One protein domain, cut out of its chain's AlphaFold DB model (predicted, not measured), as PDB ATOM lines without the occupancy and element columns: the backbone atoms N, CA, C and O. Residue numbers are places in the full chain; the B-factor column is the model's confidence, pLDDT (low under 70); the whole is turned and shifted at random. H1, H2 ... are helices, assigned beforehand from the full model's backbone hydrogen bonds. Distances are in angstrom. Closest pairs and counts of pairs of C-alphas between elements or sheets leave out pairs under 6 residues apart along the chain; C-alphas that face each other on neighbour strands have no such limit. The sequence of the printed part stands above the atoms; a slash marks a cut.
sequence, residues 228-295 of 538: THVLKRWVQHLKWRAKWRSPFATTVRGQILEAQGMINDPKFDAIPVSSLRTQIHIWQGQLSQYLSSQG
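AT A GLANCE: This is residues 228 to 295 of the 538 residues of an uncharacterized protein of Bodo saltans (UniProt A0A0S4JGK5). Three helices run up and down, nearly along one long axis, and H3, the longest, stands a little off from a helical hairpin of H1 and H2. Their centres make a triangle: H1 and H2 touch, while H3 is near both without clearly touching either, a loosely closed bundle. The printed part has 68 residues, with three named helices in the order H1, H2, H3 and no named strand, and its class is all helix. The whole is compact, with a radius of gyration of the C-alphas of 12.5 A, yet elongated in outline, spanning 39 by 20 by 15 A.

HOW THE PARTS SIT: H3, residues 273 to 293, is the longest helix. H2, residues 249 to 264, is close to H3 but not clearly touching it, with 2 pairs of C-alphas within 8 A; the closest C-alphas are those of Gln 255 and Trp 283, 7.2 A apart. H2 and H3 run opposite ways at a shallow tilt of 10 degrees. H1, residues 228 to 242, is also close to H3 but not clearly touching it; their closest C-alphas, those of Leu 231 and Leu 276, are 7.8 A apart. H1 and H3 run the same way at a shallow tilt of 15 degrees. H1 and H2 touch, with 13 pairs of C-alphas within 8 A, the closest being those of Ala 242 and Ala 249 at 5.3 A. They form a hairpin, running opposite ways at a shallow tilt of 19 degrees. The centres of H1 and H2 are 9.5 A apart, those of H2 and H3 12.8 A, and those of H1 and H3 13.4 A. The three make an up and down bundle, each helix running against the one before it in the chain. In H1, H2 and H3 every pair of O of residue i and N of residue i+4 is within hydrogen-bond range.

IN THESE COORDINATES: H3 has 21 residues and measures 30.3 A from C-alpha 273 at (7.390, 5.158, -2.536) to C-alpha 293 at (34.438, 4.813, -16.257). H2 has 16 residues and measures 21.8 A from first to last C-alpha. H1 has 15 residues and measures 20.8 A, beginning with C-alpha 228 at (6.990, -3.873, -2.912).

THE WHOLE: The two C-alphas farthest apart are those of Pro 266 and Gly 295, 40.2 A. The printed part has no cut. The links from H1 to H2, with 6 residues, and from H2 to H3, with 8, are short. The mean pLDDT of the printed part is 81.7, and it is under 70 at residue 241 and residues 244 to 248.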
ATOM      1  N   THR A 228       6.705  -2.481  -2.539       85.81
ATOM      2  CA  THR A 228       6.990  -3.873  -2.912       85.81
ATOM      3  C   THR A 228       6.778  -4.157  -4.400       85.81
ATOM      4  O   THR A 228       7.586  -4.867  -5.005       85.81
ATOM      5  N   HIS A 229       5.758  -3.584  -5.046       85.62
ATOM      6  CA  HIS A 229       5.571  -3.737  -6.494       85.62
ATOM      7  C   HIS A 229       6.661  -3.010  -7.300       85.62
ATOM      8  O   HIS A 229       7.186  -3.559  -8.275       85.62
ATOM      9  N   VAL A 230       7.021  -1.788  -6.893       83.06
ATOM     10  CA  VAL A 230       8.050  -0.981  -7.573       83.06
ATOM     11  C   VAL A 230       9.418  -1.664  -7.480       83.06
ATOM     12  O   VAL A 230      10.091  -1.827  -8.503       83.06
ATOM     13  N   LEU A 231       9.806  -2.140  -6.292       85.81
ATOM     14  CA  LEU A 231      11.109  -2.775  -6.092       85.81
ATOM     15  C   LEU A 231      11.201  -4.155  -6.765       85.81
ATOM     16  O   LEU A 231      12.213  -4.454  -7.400       85.81
ATOM     17  N   LYS A 232      10.125  -4.960  -6.754       89.50
ATOM     18  CA  LYS A 232      10.068  -6.233  -7.504       89.50
ATOM     19  C   LYS A 232      10.266  -6.025  -9.013       89.50
ATOM     20  O   LYS A 232      11.041  -6.764  -9.623       89.50
ATOM     21  N   ARG A 233       9.652  -4.991  -9.614       87.75
ATOM     22  CA  ARG A 233       9.903  -4.616 -11.023       87.75
ATOM     23  C   ARG A 233      11.361  -4.213 -11.267       87.75
ATOM     24  O   ARG A 233      11.945  -4.637 -12.266       87.75
ATOM     25  N   TRP A 234      11.955  -3.424 -10.369       84.75
ATOM     26  CA  TRP A 234      13.357  -3.006 -10.481       84.75
ATOM     27  C   TRP A 234      14.317  -4.204 -10.442       84.75
ATOM     28  O   TRP A 234      15.126  -4.380 -11.355       84.75
ATOM     29  N   VAL A 235      14.149  -5.102  -9.464       88.62
ATOM     30  CA  VAL A 235      14.928  -6.346  -9.337       88.62
ATOM     31  C   VAL A 235      14.772  -7.245 -10.569       88.62
ATOM     32  O   VAL A 235      15.757  -7.815 -11.038       88.62
ATOM     33  N   GLN A 236      13.569  -7.358 -11.143       88.00
ATOM     34  CA  GLN A 236      13.348  -8.129 -12.372       88.00
ATOM     35  C   GLN A 236      14.118  -7.545 -13.570       88.00
ATOM     36  O   GLN A 236      14.729  -8.298 -14.333       88.00
ATOM     37  N   HIS A 237      14.146  -6.217 -13.716       81.75
ATOM     38  CA  HIS A 237      14.914  -5.540 -14.763       81.75
ATOM     39  C   HIS A 237      16.435  -5.687 -14.561       81.75
ATOM     40  O   HIS A 237      17.153  -5.989 -15.518       81.75
ATOM     41  N   LEU A 238      16.935  -5.566 -13.323       83.25
ATOM     42  CA  LEU A 238      18.343  -5.841 -13.006       83.25
ATOM     43  C   LEU A 238      18.717  -7.302 -13.307       83.25
ATOM     44  O   LEU A 238      19.737  -7.549 -13.948       83.25
ATOM     45  N   LYS A 239      17.869  -8.275 -12.941       85.00
ATOM     46  CA  LYS A 239      18.067  -9.701 -13.267       85.00
ATOM     47  C   LYS A 239      18.064  -9.963 -14.775       85.00
ATOM     48  O   LYS A 239      18.835 -10.799 -15.240       85.00
ATOM     49  N   TRP A 240      17.243  -9.250 -15.552       81.94
ATOM     50  CA  TRP A 240      17.293  -9.312 -17.016       81.94
ATOM     51  C   TRP A 240      18.622  -8.771 -17.559       81.94
ATOM     52  O   TRP A 240      19.250  -9.442 -18.376       81.94
ATOM     53  N   ARG A 241      19.110  -7.625 -17.058       68.88
ATOM     54  CA  ARG A 241      20.421  -7.078 -17.453       68.88
ATOM     55  C   ARG A 241      21.590  -7.980 -17.056       68.88
ATOM     56  O   ARG A 241      22.470  -8.199 -17.877       68.88
ATOM     57  N   ALA A 242      21.567  -8.576 -15.865       74.56
ATOM     58  CA  ALA A 242      22.614  -9.486 -15.390       74.56
ATOM     59  C   ALA A 242      22.771 -10.768 -16.238       74.56
ATOM     60  O   ALA A 242      23.817 -11.413 -16.173       74.56
ATOM     61  N   LYS A 243      21.763 -11.146 -17.043       77.31
ATOM     62  CA  LYS A 243      21.876 -12.250 -18.017       77.31
ATOM     63  C   LYS A 243      22.732 -11.894 -19.237       77.31
ATOM     64  O   LYS A 243      23.262 -12.798 -19.880       77.31
ATOM     65  N   TRP A 244      22.885 -10.611 -19.559       56.53
ATOM     66  CA  TRP A 244      23.794 -10.167 -20.612       56.53
ATOM     67  C   TRP A 244      25.221 -10.218 -20.066       56.53
ATOM     68  O   TRP A 244      25.626  -9.357 -19.285       56.53
ATOM     69  N   ARG A 245      25.950 -11.277 -20.452       48.16
ATOM     70  CA  ARG A 245      27.335 -11.579 -20.049       48.16
ATOM     71  C   ARG A 245      28.225 -10.345 -20.195       48.16
ATOM     72  O   ARG A 245      28.657 -10.011 -21.292       48.16
ATOM     73  N   SER A 246      28.473  -9.670 -19.083       62.59
ATOM     74  CA  SER A 246      29.193  -8.404 -19.035       62.59
ATOM     75  C   SER A 246      29.878  -8.248 -17.674       62.59
ATOM     76  O   SER A 246      29.396  -8.821 -16.688       62.59
ATOM     77  N   PRO A 247      30.970  -7.466 -17.583       59.00
ATOM     78  CA  PRO A 247      31.659  -7.201 -16.314       59.00
ATOM     79  C   PRO A 247      30.752  -6.542 -15.257       59.00
ATOM     80  O   PRO A 247      31.028  -6.627 -14.066       59.00
ATOM     81  N   PHE A 248      29.613  -5.971 -15.665       68.00
ATOM     82  CA  PHE A 248      28.608  -5.353 -14.792       68.00
ATOM     83  C   PHE A 248      27.898  -6.339 -13.847       68.00
ATOM     84  O   PHE A 248      27.177  -5.910 -12.945       68.00
ATOM     85  N   ALA A 249      28.066  -7.653 -14.037       70.94
ATOM     86  CA  ALA A 249      27.351  -8.674 -13.275       70.94
ATOM     87  C   ALA A 249      27.585  -8.600 -11.754       70.94
ATOM     88  O   ALA A 249      26.669  -8.927 -11.005       70.94
ATOM     89  N   THR A 250      28.757  -8.168 -11.277       76.62
ATOM     90  CA  THR A 250      29.060  -8.038  -9.838       76.62
ATOM     91  C   THR A 250      28.327  -6.858  -9.200       76.62
ATOM     92  O   THR A 250      27.549  -7.066  -8.271       76.62
ATOM     93  N   THR A 251      28.476  -5.644  -9.740       79.50
ATOM     94  CA  THR A 251      27.775  -4.440  -9.249       79.50
ATOM     95  C   THR A 251      26.254  -4.603  -9.320       79.50
ATOM     96  O   THR A 251      25.542  -4.284  -8.369       79.50
ATOM     97  N   VAL A 252      25.743  -5.184 -10.414       83.31
ATOM     98  CA  VAL A 252      24.308  -5.466 -10.571       83.31
ATOM     99  C   VAL A 252      23.835  -6.553  -9.595       83.31
ATOM    100  O   VAL A 252      22.727  -6.441  -9.075       83.31
ATOM    101  N   ARG A 253      24.648  -7.576  -9.285       82.12
ATOM    102  CA  ARG A 253      24.329  -8.557  -8.226       82.12
ATOM    103  C   ARG A 253      24.269  -7.906  -6.846       82.12
ATOM    104  O   ARG A 253      23.342  -8.223  -6.112       82.12
ATOM    105  N   GLY A 254      25.183  -6.990  -6.522       85.56
ATOM    106  CA  GLY A 254      25.148  -6.225  -5.269       85.56
ATOM    107  C   GLY A 254      23.823  -5.477  -5.094       85.56
ATOM    108  O   GLY A 254      23.106  -5.722  -4.129       85.56
ATOM    109  N   GLN A 255      23.431  -4.678  -6.091       86.88
ATOM    110  CA  GLN A 255      22.152  -3.951  -6.080       86.88
ATOM    111  C   GLN A 255      20.921  -4.883  -6.076       86.88
ATOM    112  O   GLN A 255      19.898  -4.550  -5.483       86.88
ATOM    113  N   ILE A 256      20.995  -6.066  -6.708       86.38
ATOM    114  CA  ILE A 256      19.936  -7.088  -6.609       86.38
ATOM    115  C   ILE A 256      19.827  -7.630  -5.181       86.38
ATOM    116  O   ILE A 256      18.708  -7.801  -4.706       86.38
ATOM    117  N   LEU A 257      20.947  -7.924  -4.517       87.38
ATOM    118  CA  LEU A 257      20.962  -8.460  -3.155       87.38
ATOM    119  C   LEU A 257      20.483  -7.420  -2.140       87.38
ATOM    120  O   LEU A 257      19.647  -7.755  -1.310       87.38
ATOM    121  N   GLU A 258      20.922  -6.164  -2.257       89.44
ATOM    122  CA  GLU A 258      20.453  -5.041  -1.432       89.44
ATOM    123  C   GLU A 258      18.930  -4.863  -1.572       89.44
ATOM    124  O   GLU A 258      18.188  -4.969  -0.596       89.44
ATOM    125  N   ALA A 259      18.434  -4.723  -2.807       86.38
ATOM    126  CA  ALA A 259      17.005  -4.586  -3.078       86.38
ATOM    127  C   ALA A 259      16.183  -5.823  -2.670       86.38
ATOM    128  O   ALA A 259      15.020  -5.695  -2.295       86.38
ATOM    129  N   GLN A 260      16.748  -7.030  -2.746       85.56
ATOM    130  CA  GLN A 260      16.048  -8.250  -2.343       85.56
ATOM    131  C   GLN A 260      16.093  -8.475  -0.822       85.56
ATOM    132  O   GLN A 260      15.143  -9.032  -0.282       85.56
ATOM    133  N   GLY A 261      17.117  -7.969  -0.127       90.50
ATOM    134  CA  GLY A 261      17.138  -7.832   1.329       90.50
ATOM    135  C   GLY A 261      16.049  -6.876   1.814       90.50
ATOM    136  O   GLY A 261      15.270  -7.248   2.683       90.50
ATOM    137  N   MET A 262      15.907  -5.713   1.166       87.62
ATOM    138  CA  MET A 262      14.804  -4.784   1.438       87.62
ATOM    139  C   MET A 262      13.426  -5.442   1.240       87.62
ATOM    140  O   MET A 262      12.589  -5.338   2.120       87.62
ATOM    141  N   ILE A 263      13.188  -6.172   0.138       88.62
ATOM    142  CA  ILE A 263      11.904  -6.877  -0.102       88.62
ATOM    143  C   ILE A 263      11.579  -7.918   0.989       88.62
ATOM    144  O   ILE A 263      10.407  -8.226   1.197       88.62
ATOM    145  N   ASN A 264      12.598  -8.485   1.637       88.12
ATOM    146  CA  ASN A 264      12.437  -9.526   2.651       88.12
ATOM    147  C   ASN A 264      12.278  -8.969   4.080       88.12
ATOM    148  O   ASN A 264      11.968  -9.745   4.983       88.12
ATOM    149  N   ASP A 265      12.490  -7.668   4.308       89.44
ATOM    150  CA  ASP A 265      12.262  -7.038   5.612       89.44
ATOM    151  C   ASP A 265      10.745  -6.853   5.840       89.44
ATOM    152  O   ASP A 265      10.092  -6.164   5.053       89.44
ATOM    153  N   PRO A 266      10.145  -7.413   6.910       81.75
ATOM    154  CA  PRO A 266       8.717  -7.249   7.192       81.75
ATOM    155  C   PRO A 266       8.291  -5.790   7.438       81.75
ATOM    156  O   PRO A 266       7.103  -5.486   7.363       81.75
ATOM    157  N   LYS A 267       9.225  -4.868   7.709       84.88
ATOM    158  CA  LYS A 267       8.952  -3.427   7.862       84.88
ATOM    159  C   LYS A 267       8.957  -2.664   6.533       84.88
ATOM    160  O   LYS A 267       8.634  -1.478   6.506       84.88
ATOM    161  N   PHE A 268       9.309  -3.312   5.425       84.19
ATOM    162  CA  PHE A 268       9.548  -2.652   4.142       84.19
ATOM    163  C   PHE A 268       8.312  -1.984   3.516       84.19
ATOM    164  O   PHE A 268       8.437  -0.942   2.868       84.19
ATOM    165  N   ASP A 269       7.106  -2.518   3.734       79.31
ATOM    166  CA  ASP A 269       5.875  -1.890   3.228       79.31
ATOM    167  C   ASP A 269       5.581  -0.524   3.895       79.31
ATOM    168  O   ASP A 269       4.819   0.267   3.342       79.31
ATOM    169  N   ALA A 270       6.249  -0.186   5.010       81.44
ATOM    170  CA  ALA A 270       6.205   1.149   5.615       81.44
ATOM    171  C   ALA A 270       7.122   2.183   4.922       81.44
ATOM    172  O   ALA A 270       7.039   3.373   5.228       81.44
ATOM    173  N   ILE A 271       8.001   1.775   3.994       84.19
ATOM    174  CA  ILE A 271       8.912   2.698   3.298       84.19
ATOM    175  C   ILE A 271       8.143   3.500   2.231       84.19
ATOM    176  O   ILE A 271       7.593   2.904   1.297       84.19
ATOM    177  N   PRO A 272       8.157   4.850   2.280       87.31
ATOM    178  CA  PRO A 272       7.494   5.676   1.278       87.31
ATOM    179  C   PRO A 272       8.003   5.416  -0.146       87.31
ATOM    180  O   PRO A 272       9.208   5.349  -0.409       87.31
ATOM    181  N   VAL A 273       7.076   5.356  -1.107       82.19
ATOM    182  CA  VAL A 273       7.390   5.158  -2.536       82.19
ATOM    183  C   VAL A 273       8.293   6.276  -3.087       82.19
ATOM    184  O   VAL A 273       9.065   6.036  -4.016       82.19
ATOM    185  N   SER A 274       8.243   7.480  -2.509       82.81
ATOM    186  CA  SER A 274       9.165   8.588  -2.796       82.81
ATOM    187  C   SER A 274      10.612   8.240  -2.428       82.81
ATOM    188  O   SER A 274      11.476   8.270  -3.303       82.81
ATOM    189  N   SER A 275      10.869   7.826  -1.185       83.06
ATOM    190  CA  SER A 275      12.194   7.401  -0.707       83.06
ATOM    191  C   SER A 275      12.765   6.261  -1.555       83.06
ATOM    192  O   SER A 275      13.938   6.272  -1.927       83.06
ATOM    193  N   LEU A 276      11.911   5.313  -1.949       84.12
ATOM    194  CA  LEU A 276      12.305   4.198  -2.805       84.12
ATOM    195  C   LEU A 276      12.680   4.630  -4.235       84.12
ATOM    196  O   LEU A 276      13.617   4.083  -4.818       84.12
ATOM    197  N   ARG A 277      11.996   5.631  -4.806       82.94
ATOM    198  CA  ARG A 277      12.395   6.234  -6.094       82.94
ATOM    199  C   ARG A 277      13.758   6.912  -5.989       82.94
ATOM    200  O   ARG A 277      14.570   6.747  -6.896       82.94
ATOM    201  N   THR A 278      14.027   7.617  -4.889       86.88
ATOM    202  CA  THR A 278      15.333   8.241  -4.632       86.88
ATOM    203  C   THR A 278      16.447   7.194  -4.580       86.88
ATOM    204  O   THR A 278      17.430   7.336  -5.307       86.88
ATOM    205  N   GLN A 279      16.268   6.094  -3.836       85.56
ATOM    206  CA  GLN A 279      17.256   5.004  -3.778       85.56
ATOM    207  C   GLN A 279      17.507   4.375  -5.159       85.56
ATOM    208  O   GLN A 279      18.653   4.182  -5.567       85.56
ATOM    209  N   ILE A 280      16.446   4.139  -5.941       87.12
ATOM    210  CA  ILE A 280      16.573   3.638  -7.316       87.12
ATOM    211  C   ILE A 280      17.340   4.624  -8.214       87.12
ATOM    212  O   ILE A 280      18.165   4.190  -9.021       87.12
ATOM    213  N   HIS A 281      17.129   5.936  -8.074       85.19
ATOM    214  CA  HIS A 281      17.901   6.938  -8.814       85.19
ATOM    215  C   HIS A 281      19.377   6.995  -8.387       85.19
ATOM    216  O   HIS A 281      20.238   7.156  -9.252       85.19
ATOM    217  N   ILE A 282      19.694   6.785  -7.104       87.81
ATOM    218  CA  ILE A 282      21.081   6.669  -6.620       87.81
ATOM    219  C   ILE A 282      21.766   5.450  -7.257       87.81
ATOM    220  O   ILE A 282      22.819   5.597  -7.883       87.81
ATOM    221  N   TRP A 283      21.137   4.270  -7.209       87.25
ATOM    222  CA  TRP A 283      21.654   3.056  -7.856       87.25
ATOM    223  C   TRP A 283      21.828   3.217  -9.378       87.25
ATOM    224  O   TRP A 283      22.803   2.719  -9.946       87.25
ATOM    225  N   GLN A 284      20.921   3.940 -10.053       85.31
ATOM    226  CA  GLN A 284      21.050   4.294 -11.475       85.31
ATOM    227  C   GLN A 284      22.230   5.234 -11.745       85.31
ATOM    228  O   GLN A 284      22.929   5.059 -12.747       85.31
ATOM    229  N   GLY A 285      22.462   6.213 -10.866       86.06
ATOM    230  CA  GLY A 285      23.604   7.123 -10.928       86.06
ATOM    231  C   GLY A 285      24.927   6.371 -10.817       86.06
ATOM    232  O   GLY A 285      25.765   6.485 -11.710       86.06
ATOM    233  N   GLN A 286      25.063   5.517  -9.798       84.88
ATOM    234  CA  GLN A 286      26.221   4.636  -9.601       84.88
ATOM    235  C   GLN A 286      26.473   3.733 -10.819       84.88
ATOM    236  O   GLN A 286      27.594   3.654 -11.319       84.88
ATOM    237  N   LEU A 287      25.424   3.091 -11.349       82.38
ATOM    238  CA  LEU A 287      25.535   2.223 -12.525       82.38
ATOM    239  C   LEU A 287      25.966   3.010 -13.777       82.38
ATOM    240  O   LEU A 287      26.759   2.514 -14.572       82.38
ATOM    241  N   SER A 288      25.485   4.246 -13.941       81.19
ATOM    242  CA  SER A 288      25.853   5.125 -15.063       81.19
ATOM    243  C   SER A 288      27.281   5.665 -14.948       81.19
ATOM    244  O   SER A 288      27.979   5.766 -15.956       81.19
ATOM    245  N   GLN A 289      27.741   5.976 -13.732       81.31
ATOM    246  CA  GLN A 289      29.133   6.346 -13.457       81.31
ATOM    247  C   GLN A 289      30.085   5.177 -13.737       81.31
ATOM    248  O   GLN A 289      31.091   5.370 -14.414       81.31
ATOM    249  N   TYR A 290      29.733   3.961 -13.307       79.06
ATOM    250  CA  TYR A 290      30.507   2.750 -13.595       79.06
ATOM    251  C   TYR A 290      30.560   2.427 -15.098       79.06
ATOM    252  O   TYR A 290      31.607   2.056 -15.620       79.06
ATOM    253  N   LEU A 291      29.453   2.598 -15.831       75.50
ATOM    254  CA  LEU A 291      29.451   2.441 -17.292       75.50
ATOM    255  C   LEU A 291      30.366   3.469 -17.973       75.50
ATOM    256  O   LEU A 291      31.141   3.107 -18.858       75.50
ATOM    257  N   SER A 292      30.322   4.721 -17.509       78.06
ATOM    258  CA  SER A 292      31.151   5.809 -18.041       78.06
ATOM    259  C   SER A 292      32.647   5.586 -17.779       78.06
ATOM    260  O   SER A 292      33.457   5.815 -18.674       78.06
ATOM    261  N   SER A 293      33.031   5.096 -16.591       79.06
ATOM    262  CA  SER A 293      34.438   4.813 -16.257       79.06
ATOM    263  C   SER A 293      35.008   3.600 -16.999       79.06
ATOM    264  O   SER A 293      36.214   3.529 -17.213       79.06
ATOM    265  N   GLN A 294      34.155   2.683 -17.463       78.81
ATOM    266  CA  GLN A 294      34.519   1.568 -18.348       78.81
ATOM    267  C   GLN A 294      34.564   1.966 -19.842       78.81
ATOM    268  O   GLN A 294      34.546   1.100 -20.715       78.81
ATOM    269  N   GLY A 295      34.567   3.266 -20.163       73.31
ATOM    270  CA  GLY A 295      34.608   3.775 -21.540       73.31
ATOM    271  C   GLY A 295      33.309   3.582 -22.335       73.31
ATOM    272  O   GLY A 295      33.266   3.863 -23.532       73.31
TER     273      GLY A 295